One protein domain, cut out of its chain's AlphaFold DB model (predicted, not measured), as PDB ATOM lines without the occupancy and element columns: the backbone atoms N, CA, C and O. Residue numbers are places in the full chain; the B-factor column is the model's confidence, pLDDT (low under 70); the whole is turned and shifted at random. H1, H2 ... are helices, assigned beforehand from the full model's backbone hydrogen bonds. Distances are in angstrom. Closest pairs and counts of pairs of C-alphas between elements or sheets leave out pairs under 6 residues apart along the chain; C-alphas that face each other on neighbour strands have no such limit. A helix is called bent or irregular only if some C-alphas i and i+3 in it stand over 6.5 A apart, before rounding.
ATOM      1  N   LYS A  15      54.764  44.172 221.010       77.69
ATOM      2  CA  LYS A  15      53.346  43.813 220.961       77.69
ATOM      3  C   LYS A  15      52.958  43.255 219.591       77.69
ATOM      4  O   LYS A  15      52.385  42.171 219.539       77.69
ATOM      5  N   ASP A  16      53.358  43.919 218.509       81.62
ATOM      6  CA  ASP A  16      53.075  43.464 217.142       81.62
ATOM      7  C   ASP A  16      53.707  42.089 216.860       81.62
ATOM      8  O   ASP A  16      53.090  41.215 216.249       81.62
ATOM      9  N   ARG A  17      54.925  41.846 217.366       75.12
ATOM     10  CA  ARG A  17      55.589  40.535 217.259       75.12
ATOM     11  C   ARG A  17      54.866  39.444 218.043       75.12
ATOM     12  O   ARG A  17      54.735  38.334 217.536       75.12
ATOM     13  N   VAL A  18      54.401  39.741 219.257       68.94
ATOM     14  CA  VAL A  18      53.633  38.787 220.071       68.94
ATOM     15  C   VAL A  18      52.294  38.479 219.405       68.94
ATOM     16  O   VAL A  18      51.920  37.314 219.317       68.94
ATOM     17  N   GLU A  19      51.594  39.481 218.874       73.81
ATOM     18  CA  GLU A  19      50.336  39.279 218.149       73.81
ATOM     19  C   GLU A  19      50.535  38.426 216.887       73.81
ATOM     20  O   GLU A  19      49.768  37.487 216.655       73.81
ATOM     21  N   ALA A  20      51.608  38.663 216.124       72.88
ATOM     22  CA  ALA A  20      51.964  37.836 214.972       72.88
ATOM     23  C   ALA A  20      52.286  36.382 215.372       72.88
ATOM     24  O   ALA A  20      51.792  35.438 214.751       72.88
ATOM     25  N   GLN A  21      53.058  36.182 216.446       68.69
ATOM     26  CA  GLN A  21      53.378  34.848 216.965       68.69
ATOM     27  C   GLN A  21      52.130  34.101 217.450       68.69
ATOM     28  O   GLN A  21      51.949  32.928 217.123       68.69
ATOM     29  N   MET A  22      51.240  34.785 218.169       68.00
ATOM     30  CA  MET A  22      49.963  34.228 218.620       68.00
ATOM     31  C   MET A  22      49.058  33.861 217.435       68.00
ATOM     32  O   MET A  22      48.398  32.822 217.462       68.00
ATOM     33  N   GLY A  23      49.053  34.669 216.367       72.56
ATOM     34  CA  GLY A  23      48.323  34.373 215.131       72.56
ATOM     35  C   GLY A  23      48.814  33.096 214.443       72.56
ATOM     36  O   GLY A  23      48.009  32.238 214.062       72.56
ATOM     37  N   HIS A  24      50.133  32.921 214.341       72.19
ATOM     38  CA  HIS A  24      50.727  31.703 213.787       72.19
ATOM     39  C   HIS A  24      50.436  30.467 214.640       72.19
ATOM     40  O   HIS A  24      49.996  29.452 214.100       72.19
ATOM     41  N   GLN A  25      50.588  30.561 215.965       71.62
ATOM     42  CA  GLN A  25      50.258  29.461 216.877       71.62
ATOM     43  C   GLN A  25      48.790  29.045 216.759       71.62
ATOM     44  O   GLN A  25      48.489  27.857 216.674       71.62
ATOM     45  N   ARG A  26      47.870  30.013 216.678       76.31
ATOM     46  CA  ARG A  26      46.441  29.730 216.510       76.31
ATOM     47  C   ARG A  26      46.150  28.990 215.206       76.31
ATOM     48  O   ARG A  26      45.414  28.011 215.210       76.31
ATOM     49  N   THR A  27      46.784  29.413 214.113       78.19
ATOM     50  CA  THR A  27      46.638  28.766 212.798       78.19
ATOM     51  C   THR A  27      47.177  27.333 212.820       78.19
ATOM     52  O   THR A  27      46.601  26.427 212.217       78.19
ATOM     53  N   GLN A  28      48.284  27.101 213.528       78.56
ATOM     54  CA  GLN A  28      48.853  25.768 213.690       78.56
ATOM     55  C   GLN A  28      47.926  24.855 214.503       78.56
ATOM     56  O   GLN A  28      47.659  23.731 214.077       78.56
ATOM     57  N   ILE A  29      47.388  25.352 215.620       79.56
ATOM     58  CA  ILE A  29      46.433  24.624 216.466       79.56
ATOM     59  C   ILE A  29      45.168  24.266 215.676       79.56
ATOM     60  O   ILE A  29      44.703  23.132 215.757       79.56
ATOM     61  N   GLU A  30      44.648  25.176 214.849       84.06
ATOM     62  CA  GLU A  30      43.478  24.926 213.995       84.06
ATOM     63  C   GLU A  30      43.733  23.801 212.972       84.06
ATOM     64  O   GLU A  30      42.913  22.888 212.804       84.06
ATOM     65  N   ARG A  31      44.904  23.805 212.318       78.81
ATOM     66  CA  ARG A  31      45.312  22.740 211.380       78.81
ATOM     67  C   ARG A  31      45.445  21.394 212.084       78.81
ATOM     68  O   ARG A  31      44.917  20.388 211.604       78.81
ATOM     69  N   GLN A  32      46.104  21.386 213.237       80.44
ATOM     70  CA  GLN A  32      46.275  20.209 214.082       80.44
ATOM     71  C   GLN A  32      44.922  19.654 214.548       80.44
ATOM     72  O   GLN A  32      44.653  18.461 214.400       80.44
ATOM     73  N   ALA A  33      44.024  20.514 215.027       84.19
ATOM     74  CA  ALA A  33      42.677  20.129 215.423       84.19
ATOM     75  C   ALA A  33      41.879  19.556 214.244       84.19
ATOM     76  O   ALA A  33      41.194  18.545 214.390       84.19
ATOM     77  N   THR A  34      42.000  20.144 213.052       84.69
ATOM     78  CA  THR A  34      41.351  19.639 211.832       84.69
ATOM     79  C   THR A  34      41.850  18.240 211.461       84.69
ATOM     80  O   THR A  34      41.041  17.345 211.195       84.69
ATOM     81  N   PHE A  35      43.165  18.017 211.511       82.19
ATOM     82  CA  PHE A  35      43.761  16.702 211.279       82.19
ATOM     83  C   PHE A  35      43.292  15.675 212.318       82.19
ATOM     84  O   PHE A  35      42.854  14.582 211.958       82.19
ATOM     85  N   ALA A  36      43.288  16.050 213.599       84.62
ATOM     86  CA  ALA A  36      42.810  15.209 214.689       84.62
ATOM     87  C   ALA A  36      41.326  14.835 214.521       84.62
ATOM     88  O   ALA A  36      40.977  13.660 214.633       84.62
ATOM     89  N   ARG A  37      40.451  15.791 214.169       87.69
ATOM     90  CA  ARG A  37      39.030  15.521 213.869       87.69
ATOM     91  C   ARG A  37      38.883  14.520 212.725       87.69
ATOM     92  O   ARG A  37      38.123  13.558 212.852       87.69
ATOM     93  N   ALA A  38      39.637  14.700 211.641       83.69
ATOM     94  CA  ALA A  38      39.628  13.778 210.509       83.69
ATOM     95  C   ALA A  38      40.143  12.378 210.900       83.69
ATOM     96  O   ALA A  38      39.550  11.372 210.507       83.69
ATOM     97  N   GLY A  39      41.203  12.298 211.708       83.12
ATOM     98  CA  GLY A  39      41.772  11.043 212.202       83.12
ATOM     99  C   GLY A  39      40.831  10.281 213.139       83.12
ATOM    100  O   GLY A  39      40.678   9.066 213.009       83.12
ATOM    101  N   ILE A  40      40.141  10.994 214.034       85.56
ATOM    102  CA  ILE A  40      39.101  10.449 214.921       85.56
ATOM    103  C   ILE A  40      37.903   9.946 214.106       85.56
ATOM    104  O   ILE A  40      37.368   8.883 214.412       85.56
ATOM    105  N   ALA A  41      37.488  10.684 213.071       82.31
ATOM    106  CA  ALA A  41      36.367  10.299 212.214       82.31
ATOM    107  C   ALA A  41      36.668   9.046 211.374       82.31
ATOM    108  O   ALA A  41      35.786   8.213 211.186       82.31
ATOM    109  N   LYS A  42      37.911   8.893 210.895       80.44
ATOM    110  CA  LYS A  42      38.344   7.736 210.092       80.44
ATOM    111  C   LYS A  42      38.576   6.471 210.927       80.44
ATOM    112  O   LYS A  42      38.371   5.369 210.428       80.44
ATOM    113  N   ASN A  43      38.995   6.604 212.187       74.94
ATOM    114  CA  ASN A  43      39.283   5.461 213.054       74.94
ATOM    115  C   ASN A  43      38.053   5.007 213.847       74.94
ATOM    116  O   ASN A  43      37.929   5.269 215.043       74.94
ATOM    117  N   GLU A  44      37.162   4.249 213.201       65.00
ATOM    118  CA  GLU A  44      36.015   3.637 213.890       65.00
ATOM    119  C   GLU A  44      36.425   2.628 214.977       65.00
ATOM    120  O   GLU A  44      35.673   2.415 215.932       65.00
ATOM    121  N   LYS A  45      37.613   2.017 214.842       72.25
ATOM    122  CA  LYS A  45      38.206   1.086 215.811       72.25
ATOM    123  C   LYS A  45      39.642   1.490 216.111       72.25
ATOM    124  O   LYS A  45      40.559   1.207 215.348       72.25
ATOM    125  N   MET A  46      39.824   2.161 217.235       79.56
ATOM    126  CA  MET A  46      41.127   2.619 217.699       79.56
ATOM    127  C   MET A  46      41.760   1.594 218.650       79.56
ATOM    128  O   MET A  46      41.044   0.914 219.383       79.56
ATOM    129  N   LYS A  47      43.099   1.493 218.654       82.62
ATOM    130  CA  LYS A  47      43.841   0.651 219.610       82.62
ATOM    131  C   LYS A  47      43.466   1.015 221.053       82.62
ATOM    132  O   LYS A  47      43.364   2.197 221.385       82.62
ATOM    133  N   ASP A  48      43.338   0.010 221.919       79.44
ATOM    134  CA  ASP A  48      42.926   0.195 223.319       79.44
ATOM    135  C   ASP A  48      43.829   1.173 224.090       79.44
ATOM    136  O   ASP A  48      43.337   1.931 224.924       79.44
ATOM    137  N   SER A  49      45.133   1.203 223.798       81.00
ATOM    138  CA  SER A  49      46.082   2.152 224.401       81.00
ATOM    139  C   SER A  49      45.708   3.612 224.119       81.00
ATOM    140  O   SER A  49      45.669   4.431 225.039       81.00
ATOM    141  N   ASN A  50      45.360   3.929 222.872       83.94
ATOM    142  CA  ASN A  50      44.938   5.269 222.471       83.94
ATOM    143  C   ASN A  50      43.570   5.624 223.065       83.94
ATOM    144  O   ASN A  50      43.385   6.741 223.534       83.94
ATOM    145  N   VAL A  51      42.628   4.673 223.109       82.06
ATOM    146  CA  VAL A  51      41.304   4.886 223.722       82.06
ATOM    147  C   VAL A  51      41.436   5.221 225.210       82.06
ATOM    148  O   VAL A  51      40.806   6.163 225.686       82.06
ATOM    149  N   ILE A  52      42.282   4.488 225.941       80.75
ATOM    150  CA  ILE A  52      42.558   4.750 227.359       80.75
ATOM    151  C   ILE A  52      43.187   6.134 227.538       80.75
ATOM    152  O   ILE A  52      42.763   6.892 228.411       80.75
ATOM    153  N   ARG A  53      44.174   6.488 226.706       84.31
ATOM    154  CA  ARG A  53      44.820   7.805 226.756       84.31
ATOM    155  C   ARG A  53      43.824   8.933 226.470       84.31
ATOM    156  O   ARG A  53      43.739   9.853 227.276       84.31
ATOM    157  N   MET A  54      43.022   8.834 225.409       85.88
ATOM    158  CA  MET A  54      41.981   9.826 225.097       85.88
ATOM    159  C   MET A  54      40.972   9.969 226.237       85.88
ATOM    160  O   MET A  54      40.558  11.079 226.557       85.88
ATOM    161  N   ALA A  55      40.588   8.867 226.886       82.00
ATOM    162  CA  ALA A  55      39.680   8.914 228.024       82.00
ATOM    163  C   ALA A  55      40.308   9.639 229.233       82.00
ATOM    164  O   ALA A  55      39.626  10.426 229.893       82.00
ATOM    165  N   LYS A  56      41.605   9.415 229.509       81.94
ATOM    166  CA  LYS A  56      42.359  10.149 230.547       81.94
ATOM    167  C   LYS A  56      42.439  11.642 230.215       81.94
ATOM    168  O   LYS A  56      42.145  12.469 231.074       81.94
ATOM    169  N   ASN A  57      42.744  11.988 228.965       84.75
ATOM    170  CA  ASN A  57      42.804  13.380 228.515       84.75
ATOM    171  C   ASN A  57      41.428  14.064 228.618       84.75
ATOM    172  O   ASN A  57      41.330  15.179 229.129       84.75
ATOM    173  N   LEU A  58      40.347  13.375 228.229       84.94
ATOM    174  CA  LEU A  58      38.978  13.885 228.349       84.94
ATOM    175  C   LEU A  58      38.608  14.214 229.802       84.94
ATOM    176  O   LEU A  58      37.941  15.215 230.053       84.94
ATOM    177  N   TYR A  59      39.035  13.397 230.768       82.31
ATOM    178  CA  TYR A  59      38.797  13.683 232.183       82.31
ATOM    179  C   TYR A  59      39.444  15.004 232.620       82.31
ATOM    180  O   TYR A  59      38.792  15.826 233.272       82.31
ATOM    181  N   THR A  60      40.698  15.228 232.224       82.38
ATOM    182  CA  THR A  60      41.414  16.480 232.492       82.38
ATOM    183  C   THR A  60      40.688  17.667 231.860       82.38
ATOM    184  O   THR A  60      40.419  18.649 232.550       82.38
ATOM    185  N   ILE A  61      40.273  17.539 230.595       83.62
ATOM    186  CA  ILE A  61      39.521  18.566 229.855       83.62
ATOM    187  C   ILE A  61      38.210  18.920 230.565       83.62
ATOM    188  O   ILE A  61      37.927  20.093 230.800       83.62
ATOM    189  N   ILE A  62      37.409  17.923 230.953       80.88
ATOM    190  CA  ILE A  62      36.130  18.155 231.643       80.88
ATOM    191  C   ILE A  62      36.361  18.834 232.998       80.88
ATOM    192  O   ILE A  62      35.615  19.738 233.374       80.88
ATOM    193  N   THR A  63      37.401  18.434 233.729       80.00
ATOM    194  CA  THR A  63      37.743  19.036 235.026       80.00
ATOM    195  C   THR A  63      38.154  20.501 234.870       80.00
ATOM    196  O   THR A  63      37.698  21.358 235.632       80.00
ATOM    197  N   GLN A  64      38.956  20.811 233.849       81.44
ATOM    198  CA  GLN A  64      39.335  22.180 233.504       81.44
ATOM    199  C   GLN A  64      38.119  23.010 233.081       81.44
ATOM    200  O   GLN A  64      37.933  24.105 233.601       81.44
ATOM    201  N   ALA A  65      37.245  22.469 232.230       79.50
ATOM    202  CA  ALA A  65      36.015  23.126 231.793       79.50
ATOM    203  C   ALA A  65      35.085  23.458 232.973       79.50
ATOM    204  O   ALA A  65      34.605  24.584 233.096       79.50
ATOM    205  N   CYS A  66      34.877  22.513 233.895       77.31
ATOM    206  CA  CYS A  66      34.106  22.753 235.116       77.31
ATOM    207  C   CYS A  66      34.746  23.829 236.008       77.31
ATOM    208  O   CYS A  66      34.034  24.647 236.590       77.31
ATOM    209  N   THR A  67      36.077  23.840 236.110       78.62
ATOM    210  CA  THR A  67      36.813  24.838 236.897       78.62
ATOM    211  C   THR A  67      36.698  26.228 236.270       78.62
ATOM    212  O   THR A  67      36.361  27.181 236.967       78.62
ATOM    213  N   ALA A  68      36.888  26.341 234.954       77.06
ATOM    214  CA  ALA A  68      36.764  27.591 234.209       77.06
ATOM    215  C   ALA A  68      35.345  28.173 234.301       77.06
ATOM    216  O   ALA A  68      35.177  29.349 234.619       77.06
ATOM    217  N   ALA A  69      34.317  27.335 234.135       77.31
ATOM    218  CA  ALA A  69      32.928  27.759 234.285       77.31
ATOM    219  C   ALA A  69      32.627  28.286 235.699       77.31
ATOM    220  O   ALA A  69      31.922  29.285 235.840       77.31
ATOM    221  N   ARG A  70      33.208  27.663 236.737       77.50
ATOM    222  CA  ARG A  70      33.076  28.112 238.133       77.50
ATOM    223  C   ARG A  70      33.720  29.476 238.367       77.50
ATOM    224  O   ARG A  70      33.144  30.299 239.071       77.50
ATOM    225  N   VAL A  71      34.890  29.719 237.776       69.38
ATOM    226  CA  VAL A  71      35.562  31.029 237.833       69.38
ATOM    227  C   VAL A  71      34.717  32.106 237.143       69.38
ATOM    228  O   VAL A  71      34.631  33.221 237.645       69.38
ATOM    229  N   GLY A  72      34.015  31.758 236.061       70.06
ATOM    230  CA  GLY A  72      33.062  32.641 235.377       70.06
ATOM    231  C   GLY A  72      31.718  32.848 236.092       70.06
ATOM    232  O   GLY A  72      30.822  33.457 235.515       70.06
ATOM    233  N   GLY A  73      31.536  32.328 237.314       70.75
ATOM    234  CA  GLY A  73      30.287  32.440 238.080       70.75
ATOM    235  C   GLY A  73      29.171  31.481 237.645       70.75
ATOM    236  O   GLY A  73      28.072  31.528 238.197       70.75
ATOM    237  N   GLY A  74      29.436  30.596 236.681       71.69
ATOM    238  CA  GLY A  74      28.521  29.541 236.253       71.69
ATOM    239  C   GLY A  74      28.739  28.235 237.020       71.69
ATOM    240  O   GLY A  74      29.806  27.978 237.572       71.69
ATOM    241  N   HIS A  75      27.736  27.357 237.025       74.00
ATOM    242  CA  HIS A  75      27.908  25.984 237.496       74.00
ATOM    243  C   HIS A  75      27.751  25.020 236.322       74.00
ATOM    244  O   HIS A  75      26.641  24.688 235.916       74.00
ATOM    245  N   LEU A  76      28.875  24.546 235.780       73.69
ATOM    246  CA  LEU A  76      28.860  23.517 234.745       73.69
ATOM    247  C   LEU A  76      28.773  22.137 235.395       73.69
ATOM    248  O   LEU A  76      29.683  21.716 236.113       73.69
ATOM    249  N   THR A  77      27.667  21.436 235.169       73.31
ATOM    250  CA  THR A  77      27.472  20.063 235.641       73.31
ATOM    251  C   THR A  77      27.915  19.073 234.565       73.31
ATOM    252  O   THR A  77      27.753  19.308 233.368       73.31
ATOM    253  N   LYS A  78      28.454  17.921 234.983       67.12
ATOM    254  CA  LYS A  78      28.844  16.847 234.053       67.12
ATOM    255  C   LYS A  78      27.653  16.347 233.217       67.12
ATOM    256  O   LYS A  78      27.839  15.992 232.059       67.12
ATOM    257  N   SER A  79      26.437  16.392 233.773       67.62
ATOM    258  CA  SER A  79      25.192  16.052 233.071       67.62
ATOM    259  C   SER A  79      24.877  17.011 231.917       67.62
ATOM    260  O   SER A  79      24.498  16.556 230.840       67.62
ATOM    261  N   ALA A  80      25.104  18.318 232.101       70.31
ATOM    262  CA  ALA A  80      24.901  19.314 231.048       70.31
ATOM    263  C   ALA A  80      25.850  19.090 229.860       70.31
ATOM    264  O   ALA A  80      25.443  19.212 228.708       70.31
ATOM    265  N   ILE A  81      27.098  18.684 230.128       71.56
ATOM    266  CA  ILE A  81      28.074  18.338 229.081       71.56
ATOM    267  C   ILE A  81      27.601  17.118 228.280       71.56
ATOM    268  O   ILE A  81      27.641  17.125 227.050       71.56
ATOM    269  N   THR A  82      27.126  16.068 228.958       67.81
ATOM    270  CA  THR A  82      26.644  14.852 228.282       67.81
ATOM    271  C   THR A  82      25.386  15.085 227.450       67.81
ATOM    272  O   THR A  82      25.261  14.518 226.363       67.81
ATOM    273  N   GLU A  83      24.482  15.942 227.927       71.06
ATOM    274  CA  GLU A  83      23.270  16.335 227.207       71.06
ATOM    275  C   GLU A  83      23.614  17.173 225.969       71.06
ATOM    276  O   GLU A  83      23.169  16.856 224.866       71.06
ATOM    277  N   ALA A  84      24.505  18.158 226.119       70.06
ATOM    278  CA  ALA A  84      24.991  18.987 225.016       70.06
ATOM    279  C   ALA A  84      25.761  18.189 223.947       70.06
ATOM    280  O   ALA A  84      25.738  18.552 222.772       70.06
ATOM    281  N   ALA A  85      26.403  17.079 224.320       68.62
ATOM    282  CA  ALA A  85      27.062  16.169 223.381       68.62
ATOM    283  C   ALA A  85      26.086  15.252 222.609       68.62
ATOM    284  O   ALA A  85      26.528  14.410 221.819       68.62
ATOM    285  N   CYS A  86      24.770  15.369 222.842       66.94
ATOM    286  CA  CYS A  86      23.723  14.499 222.292       66.94
ATOM    287  C   CYS A  86      23.986  13.003 222.549       66.94
ATOM    288  O   CYS A  86      23.590  12.133 221.767       66.94
ATOM    289  N   MET A  87      24.677  12.683 223.646       63.78
ATOM    290  CA  MET A  87      24.902  11.309 224.070       63.78
ATOM    291  C   MET A  87      23.739  10.888 224.965       63.78
ATOM    292  O   MET A  87      23.774  11.095 226.172       63.78
ATOM    293  N   GLY A  88      22.689  10.326 224.360       53.19
ATOM    294  CA  GLY A  88      21.474   9.918 225.074       53.19
ATOM    295  C   GLY A  88      21.741   9.108 226.355       53.19
ATOM    296  O   GLY A  88      22.700   8.334 226.445       53.19
ATOM    297  N   SER A  89      20.854   9.259 227.342       50.34
ATOM    298  CA  SER A  89      20.938   8.595 228.654       50.34
ATOM    299  C   SER A  89      20.776   7.066 228.602       50.34
ATOM    300  O   SER A  89      21.049   6.383 229.586       50.34
ATOM    301  N   SER A  90      20.352   6.507 227.462       44.59
ATOM    302  CA  SER A  90      19.894   5.117 227.336       44.59
ATOM    303  C   SER A  90      20.971   4.086 226.985       44.59
ATOM    304  O   SER A  90      20.721   2.888 227.097       44.59
ATOM    305  N   ASN A  91      22.185   4.493 226.601       47.69
ATOM    306  CA  ASN A  91      23.254   3.546 226.281       47.69
ATOM    307  C   ASN A  91      24.203   3.414 227.471       47.69
ATOM    308  O   ASN A  91      24.979   4.323 227.724       47.69
ATOM    309  N   GLY A  92      24.245   2.261 228.149       51.41
ATOM    310  CA  GLY A  92      25.136   1.999 229.301       51.41
ATOM    311  C   GLY A  92      26.639   2.286 229.090       51.41
ATOM    312  O   GLY A  92      27.403   2.284 230.052       51.41
ATOM    313  N   LYS A  93      27.056   2.585 227.851       51.16
ATOM    314  CA  LYS A  93      28.379   3.087 227.455       51.16
ATOM    315  C   LYS A  93      28.599   4.589 227.752       51.16
ATOM    316  O   LYS A  93      29.728   4.970 228.034       51.16
ATOM    317  N   SER A  94      27.561   5.436 227.756       50.06
ATOM    318  CA  SER A  94      27.662   6.845 228.188       50.06
ATOM    319  C   SER A  94      27.854   6.937 229.705       50.06
ATOM    320  O   SER A  94      28.786   7.584 230.172       50.06
ATOM    321  N   GLY A  95      27.083   6.157 230.468       54.34
ATOM    322  CA  GLY A  95      27.273   6.000 231.914       54.34
ATOM    323  C   GLY A  95      28.584   5.300 232.302       54.34
ATOM    324  O   GLY A  95      29.022   5.402 233.444       54.34
ATOM    325  N   ALA A  96      29.231   4.581 231.381       55.78
ATOM    326  CA  ALA A  96      30.573   4.037 231.586       55.78
ATOM    327  C   ALA A  96      31.664   5.103 231.446       55.78
ATOM    328  O   ALA A  96      32.607   5.106 232.233       55.78
ATOM    329  N   LEU A  97      31.508   6.024 230.497       56.19
ATOM    330  CA  LEU A  97      32.361   7.203 230.362       56.19
ATOM    331  C   LEU A  97      32.205   8.152 231.560       56.19
ATOM    332  O   LEU A  97      33.186   8.667 232.095       56.19
ATOM    333  N   GLU A  98      30.969   8.330 232.028       56.47
ATOM    334  CA  GLU A  98      30.672   9.064 233.259       56.47
ATOM    335  C   GLU A  98      31.304   8.381 234.486       56.47
ATOM    336  O   GLU A  98      31.836   9.042 235.372       56.47
ATOM    337  N   ARG A  99      31.309   7.043 234.532       56.34
ATOM    338  CA  ARG A  99      32.003   6.283 235.585       56.34
ATOM    339  C   ARG A  99      33.524   6.376 235.478       56.34
ATOM    340  O   ARG A  99      34.176   6.495 236.508       56.34
ATOM    341  N   PHE A 100      34.089   6.386 234.273       54.44
ATOM    342  CA  PHE A 100      35.529   6.570 234.066       54.44
ATOM    343  C   PHE A 100      35.993   7.965 234.501       54.44
ATOM    344  O   PHE A 100      37.037   8.118 235.121       54.44
ATOM    345  N   THR A 101      35.156   8.980 234.278       54.81
ATOM    346  CA  THR A 101      35.376  10.340 234.795       54.81
ATOM    347  C   THR A 101      35.044  10.503 236.289       54.81
ATOM    348  O   THR A 101      35.136  11.618 236.811       54.81
ATOM    349  N   ARG A 102      34.632   9.434 236.989       56.00
ATOM    350  CA  ARG A 102      34.413   9.403 238.447       56.00
ATOM    351  C   ARG A 102      35.475   8.585 239.188       56.00
ATOM    352  O   ARG A 102      35.808   8.962 240.302       56.00
ATOM    353  N   ASP A 103      35.993   7.508 238.593       57.88
ATOM    354  CA  ASP A 103      37.008   6.640 239.207       57.88
ATOM    355  C   ASP A 103      38.057   6.161 238.175       57.88
ATOM    356  O   ASP A 103      37.892   5.100 237.557       57.88
ATOM    357  N   PRO A 104      39.138   6.941 237.970       55.56
ATOM    358  CA  PRO A 104      40.206   6.615 237.024       55.56
ATOM    359  C   PRO A 104      41.149   5.506 237.522       55.56
ATOM    360  O   PRO A 104      41.969   5.021 236.743       55.56
ATOM    361  N   LEU A 105      41.057   5.090 238.794       54.06
ATOM    362  CA  LEU A 105      41.994   4.149 239.422       54.06
ATOM    363  C   LEU A 105      41.660   2.676 239.138       54.06
ATOM    364  O   LEU A 105      42.455   1.795 239.453       54.06
ATOM    365  N   SER A 106      40.521   2.386 238.502       58.25
ATOM    366  CA  SER A 106      40.121   1.020 238.138       58.25
ATOM    367  C   SER A 106      40.321   0.710 236.648       58.25
ATOM    368  O   SER A 106      39.423   0.189 235.984       58.25
ATOM    369  N   GLU A 107      41.500   1.034 236.109       58.97
ATOM    370  CA  GLU A 107      41.870   0.888 234.687       58.97
ATOM    371  C   GLU A 107      41.453  -0.479 234.100       58.97
ATOM    372  O   GLU A 107      40.832  -0.557 233.040       58.97
ATOM    373  N   GLU A 108      41.665  -1.558 234.854       58.31
ATOM    374  CA  GLU A 108      41.329  -2.928 234.454       58.31
ATOM    375  C   GLU A 108      39.813  -3.227 234.465       58.31
ATOM    376  O   GLU A 108      39.295  -3.894 233.569       58.31
ATOM    377  N   LYS A 109      39.056  -2.661 235.420       56.16
ATOM    378  CA  LYS A 109      37.589  -2.823 235.515       56.16
ATOM    379  C   LYS A 109      36.823  -1.932 234.533       56.16
ATOM    380  O   LYS A 109      35.661  -2.214 234.221       56.16
ATOM    381  N   THR A 110      37.437  -0.845 234.069       58.56
ATOM    382  CA  THR A 110      36.813   0.132 233.167       58.56
ATOM    383  C   THR A 110      37.195  -0.045 231.705       58.56
ATOM    384  O   THR A 110      36.401   0.364 230.858       58.56
ATOM    385  N   ARG A 111      38.304  -0.729 231.378       64.06
ATOM    386  CA  ARG A 111      38.726  -1.010 229.989       64.06
ATOM    387  C   ARG A 111      37.601  -1.594 229.130       64.06
ATOM    388  O   ARG A 111      37.326  -1.079 228.053       64.06
ATOM    389  N   GLY A 112      36.877  -2.593 229.642       56.75
ATOM    390  CA  GLY A 112      35.746  -3.219 228.938       56.75
ATOM    391  C   GLY A 112      34.485  -2.348 228.824       56.75
ATOM    392  O   GLY A 112      33.524  -2.735 228.163       56.75
ATOM    393  N   ARG A 113      34.461  -1.185 229.485       59.09
ATOM    394  CA  ARG A 113      33.320  -0.259 229.515       59.09
ATOM    395  C   ARG A 113      33.575   1.026 228.718       59.09
ATOM    396  O   ARG A 113      32.615   1.723 228.393       59.09
ATOM    397  N   LEU A 114      34.832   1.331 228.393       64.81
ATOM    398  CA  LEU A 114      35.204   2.458 227.540       64.81
ATOM    399  C   LEU A 114      34.628   2.285 226.131       64.81
ATOM    400  O   LEU A 114      34.538   1.178 225.591       64.81
ATOM    401  N   THR A 115      34.216   3.386 225.507       62.22
ATOM    402  CA  THR A 115      33.748   3.329 224.125       62.22
ATOM    403  C   THR A 115      34.943   3.105 223.210       62.22
ATOM    404  O   THR A 115      35.797   3.979 223.104       62.22
ATOM    405  N   GLN A 116      34.960   2.000 222.461       65.12
ATOM    406  CA  GLN A 116      35.896   1.817 221.339       65.12
ATOM    407  C   GLN A 116      35.633   2.781 220.166       65.12
ATOM    408  O   GLN A 116      36.338   2.717 219.170       65.12
ATOM    409  N   LYS A 117      34.621   3.656 220.278       73.69
ATOM    410  CA  LYS A 117      34.256   4.681 219.295       73.69
ATOM    411  C   LYS A 117      34.867   6.036 219.692       73.69
ATOM    412  O   LYS A 117      34.304   6.695 220.571       73.69
ATOM    413  N   PRO A 118      35.953   6.492 219.044       74.94
ATOM    414  CA  PRO A 118      36.666   7.716 219.417       74.94
ATOM    415  C   PRO A 118      35.828   8.991 219.261       74.94
ATOM    416  O   PRO A 118      35.958   9.930 220.044       74.94
ATOM    417  N   ALA A 119      34.894   8.989 218.303       81.31
ATOM    418  CA  ALA A 119      33.978  10.099 218.040       81.31
ATOM    419  C   ALA A 119      33.117  10.498 219.256       81.31
ATOM    420  O   ALA A 119      32.681  11.642 219.347       81.31
ATOM    421  N   GLY A 120      32.874   9.578 220.200       79.81
ATOM    422  CA  GLY A 120      32.169   9.898 221.444       79.81
ATOM    423  C   GLY A 120      32.976  10.821 222.360       79.81
ATOM    424  O   GLY A 120      32.422  11.772 222.908       79.81
ATOM    425  N   TYR A 121      34.289  10.591 222.479       83.31
ATOM    426  CA  TYR A 121      35.164  11.431 223.303       83.31
ATOM    427  C   TYR A 121      35.304  12.838 222.719       83.31
ATOM    428  O   TYR A 121      35.263  13.809 223.469       83.31
ATOM    429  N   LEU A 122      35.398  12.946 221.389       86.88
ATOM    430  CA  LEU A 122      35.471  14.232 220.697       86.88
ATOM    431  C   LEU A 122      34.230  15.093 220.966       86.88
ATOM    432  O   LEU A 122      34.363  16.229 221.405       86.88
ATOM    433  N   LYS A 123      33.026  14.526 220.800       85.19
ATOM    434  CA  LYS A 123      31.767  15.249 221.056       85.19
ATOM    435  C   LYS A 123      31.662  15.767 222.488       85.19
ATOM    436  O   LYS A 123      31.150  16.858 222.707       85.19
ATOM    437  N   LEU A 124      32.135  14.992 223.463       82.75
ATOM    438  CA  LEU A 124      32.134  15.417 224.862       82.75
ATOM    439  C   LEU A 124      33.162  16.506 225.144       82.75
ATOM    440  O   LEU A 124      32.852  17.431 225.889       82.75
ATOM    441  N   ALA A 125      34.352  16.410 224.552       85.38
ATOM    442  CA  ALA A 125      35.369  17.446 224.669       85.38
ATOM    443  C   ALA A 125      34.862  18.773 224.082       85.38
ATOM    444  O   ALA A 125      34.900  19.793 224.764       85.38
ATOM    445  N   GLU A 126      34.294  18.746 222.873       87.12
ATOM    446  CA  GLU A 126      33.737  19.928 222.197       87.12
ATOM    447  C   GLU A 126      32.508  20.505 222.922       87.12
ATOM    448  O   GLU A 126      32.330  21.721 222.993       87.12
ATOM    449  N   ALA A 127      31.661  19.659 223.514       83.75
ATOM    450  CA  ALA A 127      30.552  20.128 224.343       83.75
ATOM    451  C   ALA A 127      31.051  20.799 225.634       83.75
ATOM    452  O   ALA A 127      30.542  21.854 226.020       83.75
ATOM    453  N   ALA A 128      32.062  20.217 226.287       80.12
ATOM    454  CA  ALA A 128      32.655  20.773 227.499       80.12
ATOM    455  C   ALA A 128      33.302  22.138 227.234       80.12
ATOM    456  O   ALA A 128      33.091  23.068 228.013       80.12
ATOM    457  N   THR A 129      34.033  22.292 226.125       84.94
ATOM    458  CA  THR A 129      34.645  23.579 225.766       84.94
ATOM    459  C   THR A 129      33.624  24.635 225.426       84.94
ATOM    460  O   THR A 129      33.722  25.746 225.943       84.94
ATOM    461  N   LYS A 130      32.616  24.289 224.620       86.19
ATOM    462  CA  LYS A 130      31.561  25.224 224.231       86.19
ATOM    463  C   LYS A 130      30.826  25.783 225.447       86.19
ATOM    464  O   LYS A 130      30.515  26.969 225.477       86.19
ATOM    465  N   LEU A 131      30.568  24.947 226.453       82.12
ATOM    466  CA  LEU A 131      29.902  25.373 227.684       82.12
ATOM    467  C   LEU A 131      30.825  26.141 228.645       82.12
ATOM    468  O   LEU A 131      30.335  26.958 229.420       82.12
ATOM    469  N   ALA A 132      32.135  25.893 228.607       81.06
ATOM    470  CA  ALA A 132      33.120  26.585 229.442       81.06
ATOM    471  C   ALA A 132      33.745  27.830 228.784       81.06
ATOM    472  O   ALA A 132      34.510  28.533 229.439       81.06
ATOM    473  N   GLY A 133      33.446  28.100 227.508       82.50
ATOM    474  CA  GLY A 133      34.057  29.192 226.743       82.50
ATOM    475  C   GLY A 133      35.544  28.977 226.438       82.50
ATOM    476  O   GLY A 133      36.281  29.948 226.290       82.50
ATOM    477  N   LEU A 134      35.998  27.722 226.388       85.00
ATOM    478  CA  LEU A 134      37.385  27.373 226.063       85.00
ATOM    479  C   LEU A 134      37.582  27.255 224.548       85.00
ATOM    480  O   LEU A 134      36.633  26.972 223.814       85.00
ATOM    481  N   ASP A 135      38.825  27.417 224.092       86.88
ATOM    482  CA  ASP A 135      39.186  27.193 222.693       86.88
ATOM    483  C   ASP A 135      38.937  25.729 222.299       86.88
ATOM    484  O   ASP A 135      39.514  24.797 222.870       86.88
ATOM    485  N   SER A 136      38.048  25.523 221.327       87.38
ATOM    486  CA  SER A 136      37.683  24.188 220.865       87.38
ATOM    487  C   SER A 136      38.855  23.475 220.211       87.38
ATOM    488  O   SER A 136      38.989  22.268 220.392       87.38
ATOM    489  N   ASP A 137      39.705  24.192 219.474       88.06
ATOM    490  CA  ASP A 137      40.782  23.568 218.707       88.06
ATOM    491  C   ASP A 137      41.917  23.109 219.620       88.06
ATOM    492  O   ASP A 137      42.315  21.942 219.555       88.06
ATOM    493  N   GLY A 138      42.342  23.951 220.569       83.56
ATOM    494  CA  GLY A 138      43.314  23.559 221.592       83.56
ATOM    495  C   GLY A 138      42.885  22.327 222.396       83.56
ATOM    496  O   GLY A 138      43.704  21.463 222.709       83.56
ATOM    497  N   VAL A 139      41.588  22.174 222.675       85.00
ATOM    498  CA  VAL A 139      41.081  21.005 223.406       85.00
ATOM    499  C   VAL A 139      41.017  19.740 222.555       85.00
ATOM    500  O   VAL A 139      41.255  18.651 223.079       85.00
ATOM    501  N   VAL A 140      40.758  19.848 221.252       86.81
ATOM    502  CA  VAL A 140      40.868  18.694 220.351       86.81
ATOM    503  C   VAL A 140      42.312  18.195 220.292       86.81
ATOM    504  O   VAL A 140      42.533  16.986 220.367       86.81
ATOM    505  N   VAL A 141      43.290  19.104 220.230       86.69
ATOM    506  CA  VAL A 141      44.718  18.750 220.282       86.69
ATOM    507  C   VAL A 141      45.069  18.090 221.620       86.69
ATOM    508  O   VAL A 141      45.656  17.007 221.640       86.69
ATOM    509  N   ALA A 142      44.625  18.666 222.741       84.31
ATOM    510  CA  ALA A 142      44.831  18.087 224.070       84.31
ATOM    511  C   ALA A 142      44.188  16.695 224.219       84.31
ATOM    512  O   ALA A 142      44.736  15.816 224.885       84.31
ATOM    513  N   LEU A 143      43.041  16.454 223.575       87.75
ATOM    514  CA  LEU A 143      42.347  15.169 223.632       87.75
ATOM    515  C   LEU A 143      43.184  14.037 223.022       87.75
ATOM    516  O   LEU A 143      43.233  12.944 223.589       87.75
ATOM    517  N   VAL A 144      43.844  14.286 221.889       88.12
ATOM    518  CA  VAL A 144      44.624  13.269 221.157       88.12
ATOM    519  C   VAL A 144      46.090  13.191 221.581       88.12
ATOM    520  O   VAL A 144      46.814  12.313 221.108       88.12
ATOM    521  N   GLN A 145      46.534  14.059 222.488       85.38
ATOM    522  CA  GLN A 145      47.921  14.115 222.937       85.38
ATOM    523  C   GLN A 145      48.411  12.766 223.494       85.38
ATOM    524  O   GLN A 145      47.758  12.135 224.334       85.38
TER     525      GLN A 145
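This is residues 15 to 145 of the 457 residues of an uncharacterized protein of Roseomonas genomospecies 6 (UniProt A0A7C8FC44). Two helices side by side, H2 and H6, make the core; the short H7 folds back from H6 and fits between these two and one long helix, H1, whose first residues, 15 to 25, stick out of the body as a free arm. H3 crosses H6, and a small hairpin of two short helices, H4 and H5, sits near the first half of H2. The printed part has 131 residues, with seven named helices, H1 to H7 in order, and no named strand: all helix, mostly crossed in packing. It is compact, with a radius of gyration of the C-alphas of 15.5 A and spans of 52 by 36 by 26 A, the arm adding to the length.

H1, residues 15 to 42, begins at C-alpha 15 (53.346, 43.813, 220.961) and is 40.6 A long. H2, residues 48 to 71, is 34.9 A long and begins at C-alpha 48 (42.926, 0.195, 223.319). Three short helices follow: H3, residues 78 to 84, H4, residues 94 to 100, and H5, residues 107 to 113. H5 is irregular, but only just: C-alphas 109 and 112 are 6.8 A apart. H6, residues 118 to 132, is 21.7 A long. H7, residues 136 to 144, is 12.9 A long and ends at C-alpha 144 (44.624, 13.269, 221.157).

H6 is the hub, touching H1, H2, H3 and H7. It runs the same way as H2 at a shallow tilt of 10 degrees; their closest C-alphas, of Ala 69 and Ala 132, are 5.0 A apart. H6 and H7 form a helical hairpin at a steep tilt of 38 degrees, closest at the C-alphas of Thr 129 and Ser 136, 5.8 A. H7 touches H1, with residues 29 to 37 of H1 alone, closest at the C-alphas of Ala 33 and Asp 137, 5.1 A. H3 is about perpendicular to H6, at 77 degrees, with the C-alphas of Ile 81 and Ala 128 closest, 5.4 A. H4 and H5, a helical hairpin, touch at the C-alphas of Ala 96 and Arg 113, 5.5 A. Both are close to H2 but not clearly touching, and apart from H1 and H7. Every O i to N i+4 pair is within hydrogen-bond range in H1, H2, H3, H4, H6 and H7; in H5 it is 1 of 3, beside 1 of 4 O i to N i+3 pairs.

The C-alphas of Asp 16 and Lys 109 are the two farthest apart, 52.2 A. Without residues 15 to 25 the body spans 35 by 32 by 25 A. The printed part has no cut and no long link. Mean pLDDT of the printed part is 73.9; 40 residues are under 70, among them residues 85 to 116.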